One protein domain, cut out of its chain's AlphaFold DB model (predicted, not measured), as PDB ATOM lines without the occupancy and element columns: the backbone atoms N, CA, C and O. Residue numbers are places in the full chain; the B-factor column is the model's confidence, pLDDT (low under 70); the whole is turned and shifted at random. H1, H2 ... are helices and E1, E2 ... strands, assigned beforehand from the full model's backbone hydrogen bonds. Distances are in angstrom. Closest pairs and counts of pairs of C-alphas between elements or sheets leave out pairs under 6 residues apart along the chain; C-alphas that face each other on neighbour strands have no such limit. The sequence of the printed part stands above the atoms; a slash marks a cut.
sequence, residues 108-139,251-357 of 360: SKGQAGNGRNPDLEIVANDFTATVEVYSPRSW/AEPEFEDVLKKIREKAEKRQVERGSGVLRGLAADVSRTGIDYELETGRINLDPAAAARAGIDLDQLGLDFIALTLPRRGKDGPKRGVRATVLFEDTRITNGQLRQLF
ATOM      1  N   SER A 108     207.611 272.908 159.384       86.69
ATOM      2  CA  SER A 108     208.042 271.853 158.475       86.69
ATOM      3  C   SER A 108     206.896 270.893 158.166       86.69
ATOM      4  O   SER A 108     205.832 270.949 158.781       86.69
ATOM      5  N   LYS A 109     207.099 270.020 157.176       82.88
ATOM      6  CA  LYS A 109     206.198 268.884 156.956       82.88
ATOM      7  C   LYS A 109     206.325 267.927 158.133       82.88
ATOM      8  O   LYS A 109     207.450 267.597 158.503       82.88
ATOM      9  N   GLY A 110     205.196 267.445 158.646       71.81
ATOM     10  CA  GLY A 110     205.197 266.476 159.734       71.81
ATOM     11  C   GLY A 110     206.056 265.252 159.419       71.81
ATOM     12  O   GLY A 110     205.932 264.638 158.352       71.81
ATOM     13  N   GLN A 111     206.959 264.914 160.337       63.75
ATOM     14  CA  GLN A 111     207.806 263.729 160.228       63.75
ATOM     15  C   GLN A 111     206.978 262.449 160.412       63.75
ATOM     16  O   GLN A 111     206.053 262.394 161.222       63.75
ATOM     17  N   ALA A 112     207.336 261.405 159.663       52.00
ATOM     18  CA  ALA A 112     206.701 260.099 159.760       52.00
ATOM     19  C   ALA A 112     207.044 259.423 161.091       52.00
ATOM     20  O   ALA A 112     208.160 258.938 161.273       52.00
ATOM     21  N   GLY A 113     206.075 259.346 162.000       50.25
ATOM     22  CA  GLY A 113     206.146 258.527 163.209       50.25
ATOM     23  C   GLY A 113     205.123 257.398 163.126       50.25
ATOM     24  O   GLY A 113     203.969 257.642 162.781       50.25
ATOM     25  N   ASN A 114     205.526 256.150 163.394       42.22
ATOM     26  CA  ASN A 114     204.627 254.981 163.443       42.22
ATOM     27  C   ASN A 114     203.683 254.833 162.222       42.22
ATOM     28  O   ASN A 114     202.537 254.406 162.348       42.22
ATOM     29  N   GLY A 115     204.162 255.187 161.020       47.94
ATOM     30  CA  GLY A 115     203.411 255.044 159.765       47.94
ATOM     31  C   GLY A 115     202.364 256.132 159.490       47.94
ATOM     32  O   GLY A 115     201.492 255.914 158.647       47.94
ATOM     33  N   ARG A 116     202.413 257.282 160.179       54.78
ATOM     34  CA  ARG A 116     201.471 258.402 159.999       54.78
ATOM     35  C   ARG A 116     202.227 259.739 159.938       54.78
ATOM     36  O   ARG A 116     203.170 259.941 160.698       54.78
ATOM     37  N   ASN A 117     201.817 260.630 159.029       62.94
ATOM     38  CA  ASN A 117     202.455 261.932 158.797       62.94
ATOM     39  C   ASN A 117     201.415 263.036 159.021       62.94
ATOM     40  O   ASN A 117     200.486 263.104 158.212       62.94
ATOM     41  N   PRO A 118     201.536 263.867 160.072       68.12
ATOM     42  CA  PRO A 118     200.728 265.076 160.165       68.12
ATOM     43  C   PRO A 118     201.090 266.038 159.028       68.12
ATOM     44  O   PRO A 118     202.217 266.012 158.518       68.12
ATOM     45  N   ASP A 119     200.154 266.898 158.633       79.75
ATOM     46  CA  ASP A 119     200.406 267.857 157.551       79.75
ATOM     47  C   ASP A 119     201.545 268.828 157.895       79.75
ATOM     48  O   ASP A 119     202.467 269.008 157.091       79.75
ATOM     49  N   LEU A 120     201.520 269.401 159.106       84.62
ATOM     50  CA  LEU A 120     202.489 270.393 159.576       84.62
ATOM     51  C   LEU A 120     203.034 270.071 160.974       84.62
ATOM     52  O   LEU A 120     202.310 269.648 161.877       84.62
ATOM     53  N   GLU A 121     204.318 270.360 161.162       87.88
ATOM     54  CA  GLU A 121     204.993 270.437 162.457       87.88
ATOM     55  C   GLU A 121     205.465 271.874 162.688       87.88
ATOM     56  O   GLU A 121     206.093 272.480 161.814       87.88
ATOM     57  N   ILE A 122     205.135 272.416 163.858       89.25
ATOM     58  CA  ILE A 122     205.348 273.809 164.244       89.25
ATOM     59  C   ILE A 122     206.184 273.820 165.516       89.25
ATOM     60  O   ILE A 122     205.776 273.257 166.532       89.25
ATOM     61  N   VAL A 123     207.329 274.488 165.489       86.12
ATOM     62  CA  VAL A 123     208.210 274.610 166.653       86.12
ATOM     63  C   VAL A 123     208.177 276.048 167.158       86.12
ATOM     64  O   VAL A 123     208.495 276.989 166.423       86.12
ATOM     65  N   ALA A 124     207.773 276.195 168.418       85.50
ATOM     66  CA  ALA A 124     207.836 277.422 169.200       85.50
ATOM     67  C   ALA A 124     208.960 277.324 170.250       85.50
ATOM     68  O   ALA A 124     209.634 276.302 170.372       85.50
ATOM     69  N   ASN A 125     209.172 278.394 171.018       78.75
ATOM     70  CA  ASN A 125     210.256 278.455 172.005       78.75
ATOM     71  C   ASN A 125     210.066 277.478 173.180       78.75
ATOM     72  O   ASN A 125     211.047 277.005 173.748       78.75
ATOM     73  N   ASP A 126     208.821 277.206 173.561       81.38
ATOM     74  CA  ASP A 126     208.434 276.465 174.766       81.38
ATOM     75  C   ASP A 126     207.547 275.242 174.477       81.38
ATOM     76  O   ASP A 126     207.241 274.475 175.390       81.38
ATOM     77  N   PHE A 127     207.148 275.029 173.219       83.31
ATOM     78  CA  PHE A 127     206.375 273.862 172.802       83.31
ATOM     79  C   PHE A 127     206.623 273.496 171.338       83.31
ATOM     80  O   PHE A 127     207.071 274.300 170.522       83.31
ATOM     81  N   THR A 128     206.266 272.262 170.992       85.25
ATOM     82  CA  THR A 128     206.079 271.831 169.601       85.25
ATOM     83  C   THR A 128     204.607 271.517 169.384       85.25
ATOM     84  O   THR A 128     203.957 270.993 170.286       85.25
ATOM     85  N   ALA A 129     204.062 271.849 168.220       84.31
ATOM     86  CA  ALA A 129     202.697 271.520 167.842       84.31
ATOM     87  C   ALA A 129     202.673 270.750 166.522       84.31
ATOM     88  O   ALA A 129     203.282 271.161 165.537       84.31
ATOM     89  N   THR A 130     201.927 269.650 166.483       85.12
ATOM     90  CA  THR A 130     201.576 268.978 165.226       85.12
ATOM     91  C   THR A 130     200.157 269.367 164.851       85.12
ATOM     92  O   THR A 130     199.248 269.219 165.676       85.12
ATOM     93  N   VAL A 131     199.972 269.849 163.626       82.00
ATOM     94  CA  VAL A 131     198.675 270.310 163.129       82.00
ATOM     95  C   VAL A 131     198.301 269.523 161.888       82.00
ATOM     96  O   VAL A 131     199.020 269.524 160.890       82.00
ATOM     97  N   GLU A 132     197.148 268.872 161.967       83.44
ATOM     98  CA  GLU A 132     196.479 268.303 160.804       83.44
ATOM     99  C   GLU A 132     195.580 269.364 160.172       83.44
ATOM    100  O   GLU A 132     194.845 270.055 160.886       83.44
ATOM    101  N   VAL A 133     195.626 269.492 158.846       77.06
ATOM    102  CA  VAL A 133     194.831 270.462 158.096       77.06
ATOM    103  C   VAL A 133     193.704 269.730 157.387       77.06
ATOM    104  O   VAL A 133     193.871 269.061 156.368       77.06
ATOM    105  N   TYR A 134     192.500 269.882 157.919       75.50
ATOM    106  CA  TYR A 134     191.291 269.416 157.268       75.50
ATOM    107  C   TYR A 134     190.645 270.557 156.491       75.50
ATOM    108  O   TYR A 134     190.402 271.618 157.039       75.50
ATOM    109  N   SER A 135     190.321 270.340 155.222       71.38
ATOM    110  CA  SER A 135     189.465 271.238 154.442       71.38
ATOM    111  C   SER A 135     188.309 270.381 153.915       71.38
ATOM    112  O   SER A 135     188.574 269.490 153.095       71.38
ATOM    113  N   PRO A 136     187.067 270.537 154.428       58.81
ATOM    114  CA  PRO A 136     185.919 269.751 154.008       58.81
ATOM    115  C   PRO A 136     185.703 269.899 152.504       58.81
ATOM    116  O   PRO A 136     185.299 270.947 152.005       58.81
ATOM    117  N   ARG A 137     185.959 268.813 151.773       56.03
ATOM    118  CA  ARG A 137     185.697 268.719 150.328       56.03
ATOM    119  C   ARG A 137     184.204 268.544 150.029       56.03
ATOM    120  O   ARG A 137     183.737 268.904 148.948       56.03
ATOM    121  N   SER A 138     183.446 268.112 151.036       48.75
ATOM    122  CA  SER A 138     182.096 267.578 150.894       48.75
ATOM    123  C   SER A 138     180.981 268.558 150.605       48.75
ATOM    124  O   SER A 138     179.874 268.130 150.301       48.75
ATOM    125  N   TRP A 139     181.245 269.859 150.640       51.81
ATOM    126  CA  TRP A 139     180.230 270.853 150.261       51.81
ATOM    127  C   TRP A 139     180.721 271.823 149.197       51.81
ATOM    128  O   TRP A 139     179.911 272.435 148.500       51.81
ATOM    129  N   ALA A 251     172.434 275.771 156.502       64.88
ATOM    130  CA  ALA A 251     173.692 275.979 157.210       64.88
ATOM    131  C   ALA A 251     173.810 275.215 158.554       64.88
ATOM    132  O   ALA A 251     174.902 274.810 158.934       64.88
ATOM    133  N   GLU A 252     172.702 274.977 159.267       68.81
ATOM    134  CA  GLU A 252     172.706 274.245 160.549       68.81
ATOM    135  C   GLU A 252     173.040 272.743 160.394       68.81
ATOM    136  O   GLU A 252     174.017 272.300 161.000       68.81
ATOM    137  N   PRO A 253     172.322 271.953 159.561       72.00
ATOM    138  CA  PRO A 253     172.726 270.580 159.243       72.00
ATOM    139  C   PRO A 253     174.137 270.474 158.655       72.00
ATOM    140  O   PRO A 253     174.854 269.519 158.944       72.00
ATOM    141  N   GLU A 254     174.553 271.457 157.847       70.88
ATOM    142  CA  GLU A 254     175.912 271.511 157.296       70.88
ATOM    143  C   GLU A 254     176.955 271.672 158.412       70.88
ATOM    144  O   GLU A 254     177.979 270.991 158.396       70.88
ATOM    145  N   PHE A 255     176.685 272.495 159.430       75.69
ATOM    146  CA  PHE A 255     177.574 272.636 160.582       75.69
ATOM    147  C   PHE A 255     177.672 271.360 161.426       75.69
ATOM    148  O   PHE A 255     178.775 270.982 161.817       75.69
ATOM    149  N   GLU A 256     176.572 270.642 161.664       77.62
ATOM    150  CA  GLU A 256     176.629 269.350 162.371       77.62
ATOM    151  C   GLU A 256     177.445 268.298 161.591       77.62
ATOM    152  O   GLU A 256     178.226 267.549 162.187       77.62
ATOM    153  N   ASP A 257     177.362 268.303 160.257       75.56
ATOM    154  CA  ASP A 257     178.188 267.454 159.390       75.56
ATOM    155  C   ASP A 257     179.683 267.859 159.416       75.56
ATOM    156  O   ASP A 257     180.554 266.984 159.377       75.56
ATOM    157  N   VAL A 258     180.021 269.155 159.594       78.00
ATOM    158  CA  VAL A 258     181.416 269.591 159.888       78.00
ATOM    159  C   VAL A 258     181.937 268.848 161.094       78.00
ATOM    160  O   VAL A 258     183.023 268.271 161.048       78.00
ATOM    161  N   LEU A 259     181.175 268.889 162.182       82.31
ATOM    162  CA  LEU A 259     181.593 268.356 163.467       82.31
ATOM    163  C   LEU A 259     181.769 266.838 163.381       82.31
ATOM    164  O   LEU A 259     182.800 266.314 163.809       82.31
ATOM    165  N   LYS A 260     180.837 266.141 162.723       82.19
ATOM    166  CA  LYS A 260     180.962 264.711 162.418       82.19
ATOM    167  C   LYS A 260     182.258 264.399 161.653       82.19
ATOM    168  O   LYS A 260     183.012 263.518 162.058       82.19
ATOM    169  N   LYS A 261     182.584 265.145 160.596       78.56
ATOM    170  CA  LYS A 261     183.791 264.890 159.784       78.56
ATOM    171  C   LYS A 261     185.091 265.268 160.479       78.56
ATOM    172  O   LYS A 261     186.096 264.575 160.325       78.56
ATOM    173  N   ILE A 262     185.080 266.337 161.273       81.00
ATOM    174  CA  ILE A 262     186.184 266.685 162.177       81.00
ATOM    175  C   ILE A 262     186.466 265.508 163.108       81.00
ATOM    176  O   ILE A 262     187.623 265.112 163.248       81.00
ATOM    177  N   ARG A 263     185.423 264.901 163.687       82.62
ATOM    178  CA  ARG A 263     185.558 263.704 164.518       82.62
ATOM    179  C   ARG A 263     186.148 262.534 163.740       82.62
ATOM    180  O   ARG A 263     187.144 261.978 164.181       82.62
ATOM    181  N   GLU A 264     185.598 262.185 162.581       82.56
ATOM    182  CA  GLU A 264     186.119 261.086 161.751       82.56
ATOM    183  C   GLU A 264     187.592 261.298 161.377       82.56
ATOM    184  O   GLU A 264     188.400 260.365 161.369       82.56
ATOM    185  N   LYS A 265     187.967 262.544 161.075       79.44
ATOM    186  CA  LYS A 265     189.351 262.917 160.790       79.44
ATOM    187  C   LYS A 265     190.232 262.785 162.033       79.44
ATOM    188  O   LYS A 265     191.332 262.249 161.922       79.44
ATOM    189  N   ALA A 266     189.747 263.197 163.200       78.38
ATOM    190  CA  ALA A 266     190.445 263.037 164.472       78.38
ATOM    191  C   ALA A 266     190.596 261.555 164.884       78.38
ATOM    192  O   ALA A 266     191.669 261.141 165.323       78.38
ATOM    193  N   GLU A 267     189.576 260.719 164.663       77.19
ATOM    194  CA  GLU A 267     189.572 259.278 164.969       77.19
ATOM    195  C   GLU A 267     190.558 258.470 164.114       77.19
ATOM    196  O   GLU A 267     191.028 257.412 164.543       77.19
ATOM    197  N   LYS A 268     190.982 258.992 162.953       72.50
ATOM    198  CA  LYS A 268     192.121 258.426 162.202       72.50
ATOM    199  C   LYS A 268     193.431 258.473 163.005       72.50
ATOM    200  O   LYS A 268     194.412 257.858 162.583       72.50
ATOM    201  N   ARG A 269     193.443 259.143 164.172       63.03
ATOM    202  CA  ARG A 269     194.495 259.121 165.205       63.03
ATOM    203  C   ARG A 269     195.878 259.301 164.597       63.03
ATOM    204  O   ARG A 269     196.799 258.536 164.878       63.03
ATOM    205  N   GLN A 270     196.029 260.278 163.707       58.94
ATOM    206  CA  GLN A 270     197.259 260.418 162.928       58.94
ATOM    207  C   GLN A 270     198.485 260.808 163.776       58.94
ATOM    208  O   GLN A 270     199.589 260.821 163.244       58.94
ATOM    209  N   VAL A 271     198.324 261.038 165.092       51.97
ATOM    210  CA  VAL A 271     199.403 261.412 166.018       51.97
ATOM    211  C   VAL A 271     199.096 260.918 167.465       51.97
ATOM    212  O   VAL A 271     197.955 261.031 167.901       51.97
ATOM    213  N   GLU A 272     200.076 260.478 168.292       58.12
ATOM    214  CA  GLU A 272     199.932 259.996 169.725       58.12
ATOM    215  C   GLU A 272     200.169 260.976 170.922       58.12
ATOM    216  O   GLU A 272     201.287 261.445 171.121       58.12
ATOM    217  N   ARG A 273     199.156 261.314 171.733       67.50
ATOM    218  CA  ARG A 273     199.223 262.428 172.711       67.50
ATOM    219  C   ARG A 273     200.388 262.323 173.717       67.50
ATOM    220  O   ARG A 273     200.609 261.242 174.253       67.50
ATOM    221  N   GLY A 274     201.092 263.425 174.027       61.06
ATOM    222  CA  GLY A 274     202.280 263.374 174.897       61.06
ATOM    223  C   GLY A 274     202.699 264.689 175.569       61.06
ATOM    224  O   GLY A 274     202.231 265.768 175.224       61.06
ATOM    225  N   SER A 275     203.598 264.590 176.555       63.22
ATOM    226  CA  SER A 275     204.100 265.731 177.332       63.22
ATOM    227  C   SER A 275     205.001 266.651 176.502       63.22
ATOM    228  O   SER A 275     205.961 266.172 175.902       63.22
ATOM    229  N   GLY A 276     204.739 267.963 176.509       70.31
ATOM    230  CA  GLY A 276     205.559 268.969 175.809       70.31
ATOM    231  C   GLY A 276     205.281 269.113 174.306       70.31
ATOM    232  O   GLY A 276     205.921 269.930 173.645       70.31
ATOM    233  N   VAL A 277     204.317 268.355 173.773       78.56
ATOM    234  CA  VAL A 277     203.880 268.428 172.375       78.56
ATOM    235  C   VAL A 277     202.371 268.631 172.330       78.56
ATOM    236  O   VAL A 277     201.621 267.761 172.768       78.56
ATOM    237  N   LEU A 278     201.935 269.759 171.773       84.81
ATOM    238  CA  LEU A 278     200.528 270.069 171.544       84.81
ATOM    239  C   LEU A 278     200.020 269.393 170.267       84.81
ATOM    240  O   LEU A 278     200.717 269.331 169.250       84.81
ATOM    241  N   ARG A 279     198.768 268.943 170.286       84.50
ATOM    242  CA  ARG A 279     198.078 268.399 169.117       84.50
ATOM    243  C   ARG A 279     196.835 269.157 168.757       84.50
ATOM    244  O   ARG A 279     195.898 269.257 169.545       84.50
ATOM    245  N   GLY A 280     196.829 269.583 167.506       86.06
ATOM    246  CA  GLY A 280     195.736 270.307 166.909       86.06
ATOM    247  C   GLY A 280     195.154 269.603 165.709       86.06
ATOM    248  O   GLY A 280     195.881 269.059 164.875       86.06
ATOM    249  N   LEU A 281     193.844 269.737 165.569       86.75
ATOM    250  CA  LEU A 281     193.188 269.655 164.274       86.75
ATOM    251  C   LEU A 281     192.749 271.065 163.875       86.75
ATOM    252  O   LEU A 281     191.962 271.695 164.583       86.75
ATOM    253  N   ALA A 282     193.274 271.559 162.757       86.62
ATOM    254  CA  ALA A 282     192.814 272.785 162.123       86.62
ATOM    255  C   ALA A 282     191.852 272.413 160.989       86.62
ATOM    256  O   ALA A 282     192.239 271.731 160.041       86.62
ATOM    257  N   ALA A 283     190.597 272.838 161.092       83.50
ATOM    258  CA  ALA A 283     189.583 272.611 160.073       83.50
ATOM    259  C   ALA A 283     189.254 273.918 159.345       83.50
ATOM    260  O   ALA A 283     188.644 274.823 159.913       83.50
ATOM    261  N   ASP A 284     189.643 274.010 158.081       78.69
ATOM    262  CA  ASP A 284     189.284 275.102 157.194       78.69
ATOM    263  C   ASP A 284     187.847 274.977 156.733       78.69
ATOM    264  O   ASP A 284     187.544 274.199 155.840       78.69
ATOM    265  N   VAL A 285     186.969 275.791 157.304       76.00
ATOM    266  CA  VAL A 285     185.573 275.870 156.874       76.00
ATOM    267  C   VAL A 285     185.360 276.978 155.838       76.00
ATOM    268  O   VAL A 285     184.217 277.334 155.548       76.00
ATOM    269  N   SER A 286     186.425 277.538 155.250       69.88
ATOM    270  CA  SER A 286     186.301 278.531 154.183       69.88
ATOM    271  C   SER A 286     185.453 278.019 153.022       69.88
ATOM    272  O   SER A 286     185.527 276.852 152.641       69.88
ATOM    273  N   ARG A 287     184.643 278.911 152.436       62.88
ATOM    274  CA  ARG A 287     183.846 278.640 151.218       62.88
ATOM    275  C   ARG A 287     182.797 277.530 151.345       62.88
ATOM    276  O   ARG A 287     182.099 277.249 150.378       62.88
ATOM    277  N   THR A 288     182.610 276.981 152.540       64.19
ATOM    278  CA  THR A 288     181.497 276.081 152.861       64.19
ATOM    279  C   THR A 288     180.160 276.818 152.978       64.19
ATOM    280  O   THR A 288     179.121 276.175 153.019       64.19
ATOM    281  N   GLY A 289     180.173 278.156 153.059       64.69
ATOM    282  CA  GLY A 289     179.008 278.968 153.420       64.69
ATOM    283  C   GLY A 289     178.862 279.143 154.936       64.69
ATOM    284  O   GLY A 289     178.424 280.198 155.394       64.69
ATOM    285  N   ILE A 290     179.358 278.177 155.717       72.69
ATOM    286  CA  ILE A 290     179.412 278.216 157.184       72.69
ATOM    287  C   ILE A 290     180.367 279.309 157.670       72.69
ATOM    288  O   ILE A 290     180.117 279.926 158.699       72.69
ATOM    289  N   ASP A 291     181.439 279.605 156.930       73.88
ATOM    290  CA  ASP A 291     182.383 280.670 157.286       73.88
ATOM    291  C   ASP A 291     181.706 282.042 157.416       73.88
ATOM    292  O   ASP A 291     181.954 282.762 158.382       73.88
ATOM    293  N   TYR A 292     180.801 282.381 156.496       73.88
ATOM    294  CA  TYR A 292     180.006 283.609 156.573       73.88
ATOM    295  C   TYR A 292     179.032 283.599 157.759       73.88
ATOM    296  O   TYR A 292     178.877 284.602 158.458       73.88
ATOM    297  N   GLU A 293     178.374 282.469 158.001       77.12
ATOM    298  CA  GLU A 293     177.396 282.325 159.082       77.12
ATOM    299  C   GLU A 293     178.071 282.371 160.469       77.12
ATOM    300  O   GLU A 293     177.540 282.994 161.389       77.12
ATOM    301  N   LEU A 294     179.282 281.817 160.602       76.75
ATOM    302  CA  LEU A 294     180.136 281.937 161.790       76.75
ATOM    303  C   LEU A 294     180.645 283.370 161.992       76.75
ATOM    304  O   LEU A 294     180.620 283.883 163.109       76.75
ATOM    305  N   GLU A 295     181.095 284.045 160.928       73.62
ATOM    306  CA  GLU A 295     181.549 285.442 161.009       73.62
ATOM    307  C   GLU A 295     180.425 286.401 161.417       73.62
ATOM    308  O   GLU A 295     180.662 287.360 162.153       73.62
ATOM    309  N   THR A 296     179.207 286.153 160.932       75.19
ATOM    310  CA  THR A 296     178.029 286.984 161.216       75.19
ATOM    311  C   THR A 296     177.309 286.604 162.511       75.19
ATOM    312  O   THR A 296     176.351 287.280 162.883       75.19
ATOM    313  N   GLY A 297     177.769 285.559 163.211       73.94
ATOM    314  CA  GLY A 297     177.170 285.075 164.460       73.94
ATOM    315  C   GLY A 297     175.797 284.422 164.282       73.94
ATOM    316  O   GLY A 297     175.040 284.313 165.245       73.94
ATOM    317  N   ARG A 298     175.450 284.022 163.055       75.81
ATOM    318  CA  ARG A 298     174.213 283.291 162.744       75.81
ATOM    319  C   ARG A 298     174.323 281.815 163.105       75.81
ATOM    320  O   ARG A 298     173.342 281.225 163.542       75.81
ATOM    321  N   ILE A 299     175.524 281.252 162.980       73.88
ATOM    322  CA  ILE A 299     175.896 279.976 163.591       73.88
ATOM    323  C   ILE A 299     176.844 280.275 164.746       73.88
ATOM    324  O   ILE A 299     177.784 281.056 164.605       73.88
ATOM    325  N   ASN A 300     176.597 279.631 165.884       71.75
ATOM    326  CA  ASN A 300     177.466 279.710 167.047       71.75
ATOM    327  C   ASN A 300     178.294 278.435 167.184       71.75
ATOM    328  O   ASN A 300     177.816 277.326 166.938       71.75
ATOM    329  N   LEU A 301     179.535 278.605 167.634       72.75
ATOM    330  CA  LEU A 301     180.405 277.505 168.031       72.75
ATOM    331  C   LEU A 301     179.976 277.038 169.413       72.75
ATOM    332  O   LEU A 301     180.514 277.477 170.425       72.75
ATOM    333  N   ASP A 302     178.940 276.214 169.441       71.19
ATOM    334  CA  ASP A 302     178.410 275.676 170.680       71.19
ATOM    335  C   ASP A 302     179.071 274.323 170.995       71.19
ATOM    336  O   ASP A 302     178.883 273.360 170.236       71.19
ATOM    337  N   PRO A 303     179.798 274.200 172.126       70.06
ATOM    338  CA  PRO A 303     180.292 272.919 172.621       70.06
ATOM    339  C   PRO A 303     179.200 271.850 172.730       70.06
ATOM    340  O   PRO A 303     179.500 270.668 172.582       70.06
ATOM    341  N   ALA A 304     177.930 272.225 172.931       72.56
ATOM    342  CA  ALA A 304     176.827 271.271 172.980       72.56
ATOM    343  C   ALA A 304     176.551 270.611 171.618       72.56
ATOM    344  O   ALA A 304     176.269 269.415 171.581       72.56
ATOM    345  N   ALA A 305     176.667 271.335 170.499       73.38
ATOM    346  CA  ALA A 305     176.531 270.744 169.161       73.38
ATOM    347  C   ALA A 305     177.645 269.724 168.894       73.38
ATOM    348  O   ALA A 305     177.412 268.632 168.377       73.38
ATOM    349  N   ALA A 306     178.854 270.042 169.338       73.81
ATOM    350  CA  ALA A 306     179.996 269.160 169.204       73.81
ATOM    351  C   ALA A 306     179.954 267.963 170.177       73.81
ATOM    352  O   ALA A 306     180.321 266.850 169.798       73.81
ATOM    353  N   ALA A 307     179.399 268.139 171.381       73.75
ATOM    354  CA  ALA A 307     179.081 267.042 172.293       73.75
ATOM    355  C   ALA A 307     178.005 266.108 171.710       73.75
ATOM    356  O   ALA A 307     178.140 264.890 171.822       73.75
ATOM    357  N   ARG A 308     176.984 266.641 171.015       77.25
ATOM    358  CA  ARG A 308     176.008 265.826 170.259       77.25
ATOM    359  C   ARG A 308     176.674 265.021 169.138       77.25
ATOM    360  O   ARG A 308     176.285 263.880 168.910       77.25
ATOM    361  N   ALA A 309     177.709 265.569 168.498       75.25
ATOM    362  CA  ALA A 309     178.543 264.847 167.532       75.25
ATOM    363  C   ALA A 309     179.512 263.833 168.190       75.25
ATOM    364  O   ALA A 309     180.206 263.085 167.493       75.25
ATOM    365  N   GLY A 310     179.555 263.767 169.526       77.38
ATOM    366  CA  GLY A 310     180.419 262.867 170.289       77.38
ATOM    367  C   GLY A 310     181.900 263.235 170.205       77.38
ATOM    368  O   GLY A 310     182.744 262.342 170.175       77.38
ATOM    369  N   ILE A 311     182.220 264.527 170.105       82.50
ATOM    370  CA  ILE A 311     183.602 265.009 170.105       82.50
ATOM    371  C   ILE A 311     184.092 265.119 171.551       82.50
ATOM    372  O   ILE A 311     183.634 265.972 172.306       82.50
ATOM    373  N   ASP A 312     185.050 264.267 171.907       84.94
ATOM    374  CA  ASP A 312     185.765 264.281 173.183       84.94
ATOM    375  C   ASP A 312     187.274 264.329 172.895       84.94
ATOM    376  O   ASP A 312     187.835 263.403 172.304       84.94
ATOM    377  N   LEU A 313     187.935 265.425 173.289       85.69
ATOM    378  CA  LEU A 313     189.363 265.634 173.032       85.69
ATOM    379  C   LEU A 313     190.242 264.529 173.633       85.69
ATOM    380  O   LEU A 313     191.212 264.110 172.993       85.69
ATOM    381  N   ASP A 314     189.893 264.016 174.817       83.88
ATOM    382  CA  ASP A 314     190.660 262.964 175.482       83.88
ATOM    383  C   ASP A 314     190.565 261.646 174.703       83.88
ATOM    384  O   ASP A 314     191.585 260.991 174.472       83.88
ATOM    385  N   GLN A 315     189.371 261.285 174.220       83.56
ATOM    386  CA  GLN A 315     189.165 260.078 173.401       83.56
ATOM    387  C   GLN A 315     189.839 260.164 172.025       83.56
ATOM    388  O   GLN A 315     190.270 259.142 171.464       83.56
ATOM    389  N   LEU A 316     189.927 261.380 171.485       80.44
ATOM    390  CA  LEU A 316     190.548 261.680 170.197       80.44
ATOM    391  C   LEU A 316     192.069 261.873 170.298       80.44
ATOM    392  O   LEU A 316     192.754 261.824 169.278       80.44
ATOM    393  N   GLY A 317     192.615 262.046 171.505       82.81
ATOM    394  CA  GLY A 317     194.044 262.280 171.718       82.81
ATOM    395  C   GLY A 317     194.526 263.639 171.196       82.81
ATOM    396  O   GLY A 317     195.690 263.766 170.803       82.81
ATOM    397  N   LEU A 318     193.630 264.628 171.170       86.75
ATOM    398  CA  LEU A 318     193.896 265.998 170.739       86.75
ATOM    399  C   LEU A 318     193.971 266.923 171.952       86.75
ATOM    400  O   LEU A 318     193.350 266.664 172.979       86.75
ATOM    401  N   ASP A 319     194.713 268.015 171.817       87.44
ATOM    402  CA  ASP A 319     194.742 269.070 172.824       87.44
ATOM    403  C   ASP A 319     193.844 270.249 172.403       87.44
ATOM    404  O   ASP A 319     193.306 270.946 173.257       87.44
ATOM    405  N   PHE A 320     193.634 270.472 171.100       88.38
ATOM    406  CA  PHE A 320     192.673 271.464 170.618       88.38
ATOM    407  C   PHE A 320     192.074 271.110 169.253       88.38
ATOM    408  O   PHE A 320     192.659 270.379 168.448       88.38
ATOM    409  N   ILE A 321     190.916 271.705 168.967       87.94
ATOM    410  CA  ILE A 321     190.326 271.764 167.625       87.94
ATOM    411  C   ILE A 321     190.071 273.233 167.298       87.94
ATOM    412  O   ILE A 321     189.350 273.918 168.025       87.94
ATOM    413  N   ALA A 322     190.650 273.715 166.200       87.56
ATOM    414  CA  ALA A 322     190.467 275.076 165.712       87.56
ATOM    415  C   ALA A 322     189.752 275.059 164.359       87.56
ATOM    416  O   ALA A 322     190.125 274.300 163.465       87.56
ATOM    417  N   LEU A 323     188.753 275.920 164.185       84.94
ATOM    418  CA  LEU A 323     188.170 276.195 162.877       84.94
ATOM    419  C   LEU A 323     188.888 277.393 162.271       84.94
ATOM    420  O   LEU A 323     188.857 278.484 162.841       84.94
ATOM    421  N   THR A 324     189.550 277.197 161.136       80.62
ATOM    422  CA  THR A 324     190.223 278.272 160.412       80.62
ATOM    423  C   THR A 324     189.236 278.937 159.459       80.62
ATOM    424  O   THR A 324     188.569 278.277 158.662       80.62
ATOM    425  N   LEU A 325     189.146 280.259 159.557       76.62
ATOM    426  CA  LEU A 325     188.299 281.126 158.753       76.62
ATOM    427  C   LEU A 325     189.195 282.106 157.987       76.62
ATOM    428  O   LEU A 325     190.115 282.688 158.573       76.62
ATOM    429  N   PRO A 326     188.944 282.352 156.695       67.94
ATOM    430  CA  PRO A 326     189.633 283.409 155.977       67.94
ATOM    431  C   PRO A 326     189.128 284.751 156.509       67.94
ATOM    432  O   PRO A 326     187.925 284.984 156.551       67.94
ATOM    433  N   ARG A 327     190.015 285.672 156.888       68.00
ATOM    434  CA  ARG A 327     189.614 287.014 157.325       68.00
ATOM    435  C   ARG A 327     188.912 287.721 156.175       68.00
ATOM    436  O   ARG A 327     189.567 288.062 155.197       68.00
ATOM    437  N   ARG A 328     187.626 288.044 156.284       65.25
ATOM    438  CA  ARG A 328     186.974 288.923 155.300       65.25
ATOM    439  C   ARG A 328     187.163 290.395 155.676       65.25
ATOM    440  O   ARG A 328     186.872 290.831 156.786       65.25
ATOM    441  N   GLY A 329     187.730 291.178 154.761       60.31
ATOM    442  CA  GLY A 329     187.827 292.634 154.853       60.31
ATOM    443  C   GLY A 329     186.754 293.333 154.016       60.31
ATOM    444  O   GLY A 329     186.096 292.708 153.189       60.31
ATOM    445  N   LYS A 330     186.626 294.658 154.186       53.12
ATOM    446  CA  LYS A 330     185.708 295.500 153.391       53.12
ATOM    447  C   LYS A 330     185.940 295.395 151.873       53.12
ATOM    448  O   LYS A 330     184.993 295.558 151.118       53.12
ATOM    449  N   ASP A 331     187.163 295.057 151.458       53.50
ATOM    450  CA  ASP A 331     187.576 294.924 150.052       53.50
ATOM    451  C   ASP A 331     187.710 293.452 149.591       53.50
ATOM    452  O   ASP A 331     188.317 293.170 148.557       53.50
ATOM    453  N   GLY A 332     187.179 292.496 150.366       53.41
ATOM    454  CA  GLY A 332     187.268 291.054 150.104       53.41
ATOM    455  C   GLY A 332     188.152 290.284 151.099       53.41
ATOM    456  O   GLY A 332     188.573 290.843 152.116       53.41
ATOM    457  N   PRO A 333     188.416 288.983 150.850       55.84
ATOM    458  CA  PRO A 333     189.251 288.151 151.719       55.84
ATOM    459  C   PRO A 333     190.644 288.771 151.886       55.84
ATOM    460  O   PRO A 333     191.294 289.084 150.891       55.84
ATOM    461  N   LYS A 334     191.066 288.952 153.138       59.19
ATOM    462  CA  LYS A 334     192.401 289.353 153.586       59.19
ATOM    463  C   LYS A 334     193.190 288.117 154.032       59.19
ATOM    464  O   LYS A 334     192.623 287.195 154.609       59.19
ATOM    465  N   ARG A 335     194.518 288.183 153.897       54.00
ATOM    466  CA  ARG A 335     195.564 287.205 154.305       54.00
ATOM    467  C   ARG A 335     195.496 286.574 155.698       54.00
ATOM    468  O   ARG A 335     196.349 285.756 156.014       54.00
ATOM    469  N   GLY A 336     194.585 286.975 156.571       60.28
ATOM    470  CA  GLY A 336     194.560 286.386 157.902       60.28
ATOM    471  C   GLY A 336     193.780 285.090 157.890       60.28
ATOM    472  O   GLY A 336     192.628 285.086 157.477       60.28
ATOM    473  N   VAL A 337     194.362 284.028 158.422       67.50
ATOM    474  CA  VAL A 337     193.550 282.975 159.014       67.50
ATOM    475  C   VAL A 337     193.113 283.491 160.381       67.50
ATOM    476  O   VAL A 337     193.935 283.704 161.272       67.50
ATOM    477  N   ARG A 338     191.817 283.758 160.544       73.31
ATOM    478  CA  ARG A 338     191.227 283.878 161.874       73.31
ATOM    479  C   ARG A 338     190.845 282.473 162.282       73.31
ATOM    480  O   ARG A 338     190.015 281.863 161.625       73.31
ATOM    481  N   ALA A 339     191.449 281.957 163.335       77.81
ATOM    482  CA  ALA A 339     190.961 280.719 163.906       77.81
ATOM    483  C   ALA A 339     189.990 281.040 165.033       77.81
ATOM    484  O   ALA A 339     190.145 282.046 165.726       77.81
ATOM    485  N   THR A 340     189.007 280.172 165.210       79.75
ATOM    486  CA  THR A 340     188.233 280.114 166.441       79.75
ATOM    487  C   THR A 340     188.373 278.718 167.014       79.75
ATOM    488  O   THR A 340     188.219 277.728 166.298       79.75
ATOM    489  N   VAL A 341     188.710 278.637 168.296       84.00
ATOM    490  CA  VAL A 341     188.852 277.358 168.985       84.00
ATOM    491  C   VAL A 341     187.463 276.813 169.284       84.00
ATOM    492  O   VAL A 341     186.641 277.492 169.894       84.00
ATOM    493  N   LEU A 342     187.205 275.594 168.817       81.81
ATOM    494  CA  LEU A 342     186.002 274.841 169.149       81.81
ATOM    495  C   LEU A 342     186.173 274.124 170.496       81.81
ATOM    496  O   LEU A 342     185.232 274.065 171.280       81.81
ATOM    497  N   PHE A 343     187.380 273.615 170.765       84.38
ATOM    498  CA  PHE A 343     187.748 272.986 172.033       84.38
ATOM    499  C   PHE A 343     189.211 273.228 172.379       84.38
ATOM    500  O   PHE A 343     190.074 273.136 171.503       84.38
ATOM    501  N   GLU A 344     189.476 273.426 173.665       83.62
ATOM    502  CA  GLU A 344     190.811 273.461 174.254       83.62
ATOM    503  C   GLU A 344     190.881 272.515 175.450       83.62
ATOM    504  O   GLU A 344     189.947 272.408 176.246       83.62
ATOM    505  N   ASP A 345     192.001 271.817 175.573       81.88
ATOM    506  CA  ASP A 345     192.341 271.095 176.781       81.88
ATOM    507  C   ASP A 345     192.885 272.060 177.837       81.88
ATOM    508  O   ASP A 345     193.696 272.933 177.533       81.88
ATOM    509  N   THR A 346     192.505 271.863 179.101       79.94
ATOM    510  CA  THR A 346     192.961 272.697 180.228       79.94
ATOM    511  C   THR A 346     194.478 272.665 180.450       79.94
ATOM    512  O   THR A 346     195.019 273.531 181.137       79.94
ATOM    513  N   ARG A 347     195.182 271.686 179.866       80.31
ATOM    514  CA  ARG A 347     196.649 271.597 179.832       80.31
ATOM    515  C   ARG A 347     197.289 272.573 178.848       80.31
ATOM    516  O   ARG A 347     198.478 272.854 179.002       80.31
ATOM    517  N   ILE A 348     196.551 273.074 177.855       83.88
ATOM    518  CA  ILE A 348     197.040 274.140 176.980       83.88
ATOM    519  C   ILE A 348     196.724 275.484 177.613       83.88
ATOM    520  O   ILE A 348     195.622 275.740 178.091       83.88
ATOM    521  N   THR A 349     197.693 276.386 177.577       86.25
ATOM    522  CA  THR A 349     197.457 277.763 177.996       86.25
ATOM    523  C   THR A 349     196.828 278.591 176.873       86.25
ATOM    524  O   THR A 349     197.187 278.465 175.700       86.25
ATOM    525  N   ASN A 350     195.987 279.561 177.241       83.69
ATOM    526  CA  ASN A 350     195.492 280.580 176.305       83.69
ATOM    527  C   ASN A 350     196.627 281.317 175.575       83.69
ATOM    528  O   ASN A 350     196.451 281.757 174.441       83.69
ATOM    529  N   GLY A 351     197.798 281.453 176.209       86.38
ATOM    530  CA  GLY A 351     198.989 282.035 175.590       86.38
ATOM    531  C   GLY A 351     199.505 281.206 174.412       86.38
ATOM    532  O   GLY A 351     199.718 281.755 173.334       86.38
ATOM    533  N   GLN A 352     199.629 279.887 174.589       87.56
ATOM    534  CA  GLN A 352     200.052 278.963 173.528       87.56
ATOM    535  C   GLN A 352     199.045 278.932 172.371       87.56
ATOM    536  O   GLN A 352     199.438 278.988 171.205       87.56
ATOM    537  N   LEU A 353     197.741 278.934 172.672       84.88
ATOM    538  CA  LEU A 353     196.705 278.995 171.639       84.88
ATOM    539  C   LEU A 353     196.719 280.321 170.870       84.88
ATOM    540  O   LEU A 353     196.608 280.300 169.648       84.88
ATOM    541  N   ARG A 354     196.924 281.457 171.548       86.12
ATOM    542  CA  ARG A 354     197.074 282.775 170.903       86.12
ATOM    543  C   ARG A 354     198.341 282.891 170.058       86.12
ATOM    544  O   ARG A 354     198.360 283.625 169.074       86.12
ATOM    545  N   GLN A 355     199.404 282.182 170.431       86.50
ATOM    546  CA  GLN A 355     200.623 282.124 169.628       86.50
ATOM    547  C   GLN A 355     200.412 281.326 168.336       86.50
ATOM    548  O   GLN A 355     200.954 281.695 167.294       86.50
ATOM    549  N   LEU A 356     199.610 280.260 168.387       85.00
ATOM    550  CA  LEU A 356     199.263 279.460 167.214       85.00
ATOM    551  C   LEU A 356     198.203 280.140 166.337       85.00
ATOM    552  O   LEU A 356     198.318 280.154 165.114       85.00
ATOM    553  N   PHE A 357     197.174 280.731 166.932       81.62
ATOM    554  CA  PHE A 357     195.977 281.192 166.238       81.62
ATOM    555  C   PHE A 357     195.587 282.592 166.710       81.62
ATOM    556  O   PHE A 357     195.664 282.890 167.893       81.62
TER     557      PHE A 357
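What this domain is: This is residues 108 to 139 and 251 to 357 of the 360 residues of an uncharacterized protein of Gaiella occulta (UniProt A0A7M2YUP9). A strongly twisted sheet of five strands, curled like part of a barrel, has the long helix H1 over one face and the short helix H5 over the other. The short helices H2, H3 and H4 are set round H1, and the long hairpin of E4 and E5 makes one side of the sheet. The printed part has 139 residues, with five named helices and five named strands in the order E1 E2 H1 E3 H2 H3 H4 E4 E5 H5. The sheet is mixed, in the order E1 E2 E3 E4 E5, and the class is mixed, helices and strands. The whole is compact, with a radius of gyration of the C-alphas of 14.8 A and spans of 39 by 33 by 27 A.

Where its parts are: Find C-alpha 120 at (202.489, 270.393, 159.576), where E1, residues 120 to 123, begins. E2 is residues 128 to 134, 19.4 A long, and E3 is residues 277 to 284, 22.1 A. E4, residues 320 to 329, runs 26.8 A; E5, residues 332 to 344, runs 30.1 A and bends by 76 degrees at residue 335. H1 starts at C-alpha 251 at (173.692, 275.979, 157.210) and runs 24.3 A to residue 267. Look for H2 at residues 290 to 295, H3 at 303 to 308, H4 at 313 to 316, and H5 from 350 to C-alpha 356 at (199.263, 279.460, 167.214).

How they stand to each other: Start at the hairpin E1 and E2, antiparallel, with N 122 and O 129 2.8 A apart. E2 and E3 are parallel, with N 134 and O 282 at 2.8 A. E3 and E4 are parallel, with N 322 and O 281 at 2.9 A; with H2, H3 and H4 they form a strand-helix-strand unit, two parallel neighbour strands with helices between. The hairpin E4 and E5 is antiparallel, with N 325 and O 338 at 2.8 A. H1 is on the sheet at a height of 9.8 A; its closest C-alphas to E3 are those of Ile 262 and Ala 283, 7.1 A. H5, on the opposite face, has a height of 8.4 A. H1 is the hub: its residues 251 to 255 touch H2, about perpendicular at 76 degrees, closest at C-alphas 251 and 290, 6.1 A. Every O i to N i+4 pair is within hydrogen-bond range in H1, H2, H3 and H5; H4 is too short for one.

The domain as a whole: The C-alphas farthest apart, of Asn 114 and Lys 330, are 45.8 A apart. Residues 140 to 250 are not printed, and C-alphas 139 and 251 are 10.8 A apart across this cut. Of the links that are printed whole, none is long. Mean pLDDT of the printed part is 74.7; 37 residues are under 70, among them 111 to 118 and 326 to 337.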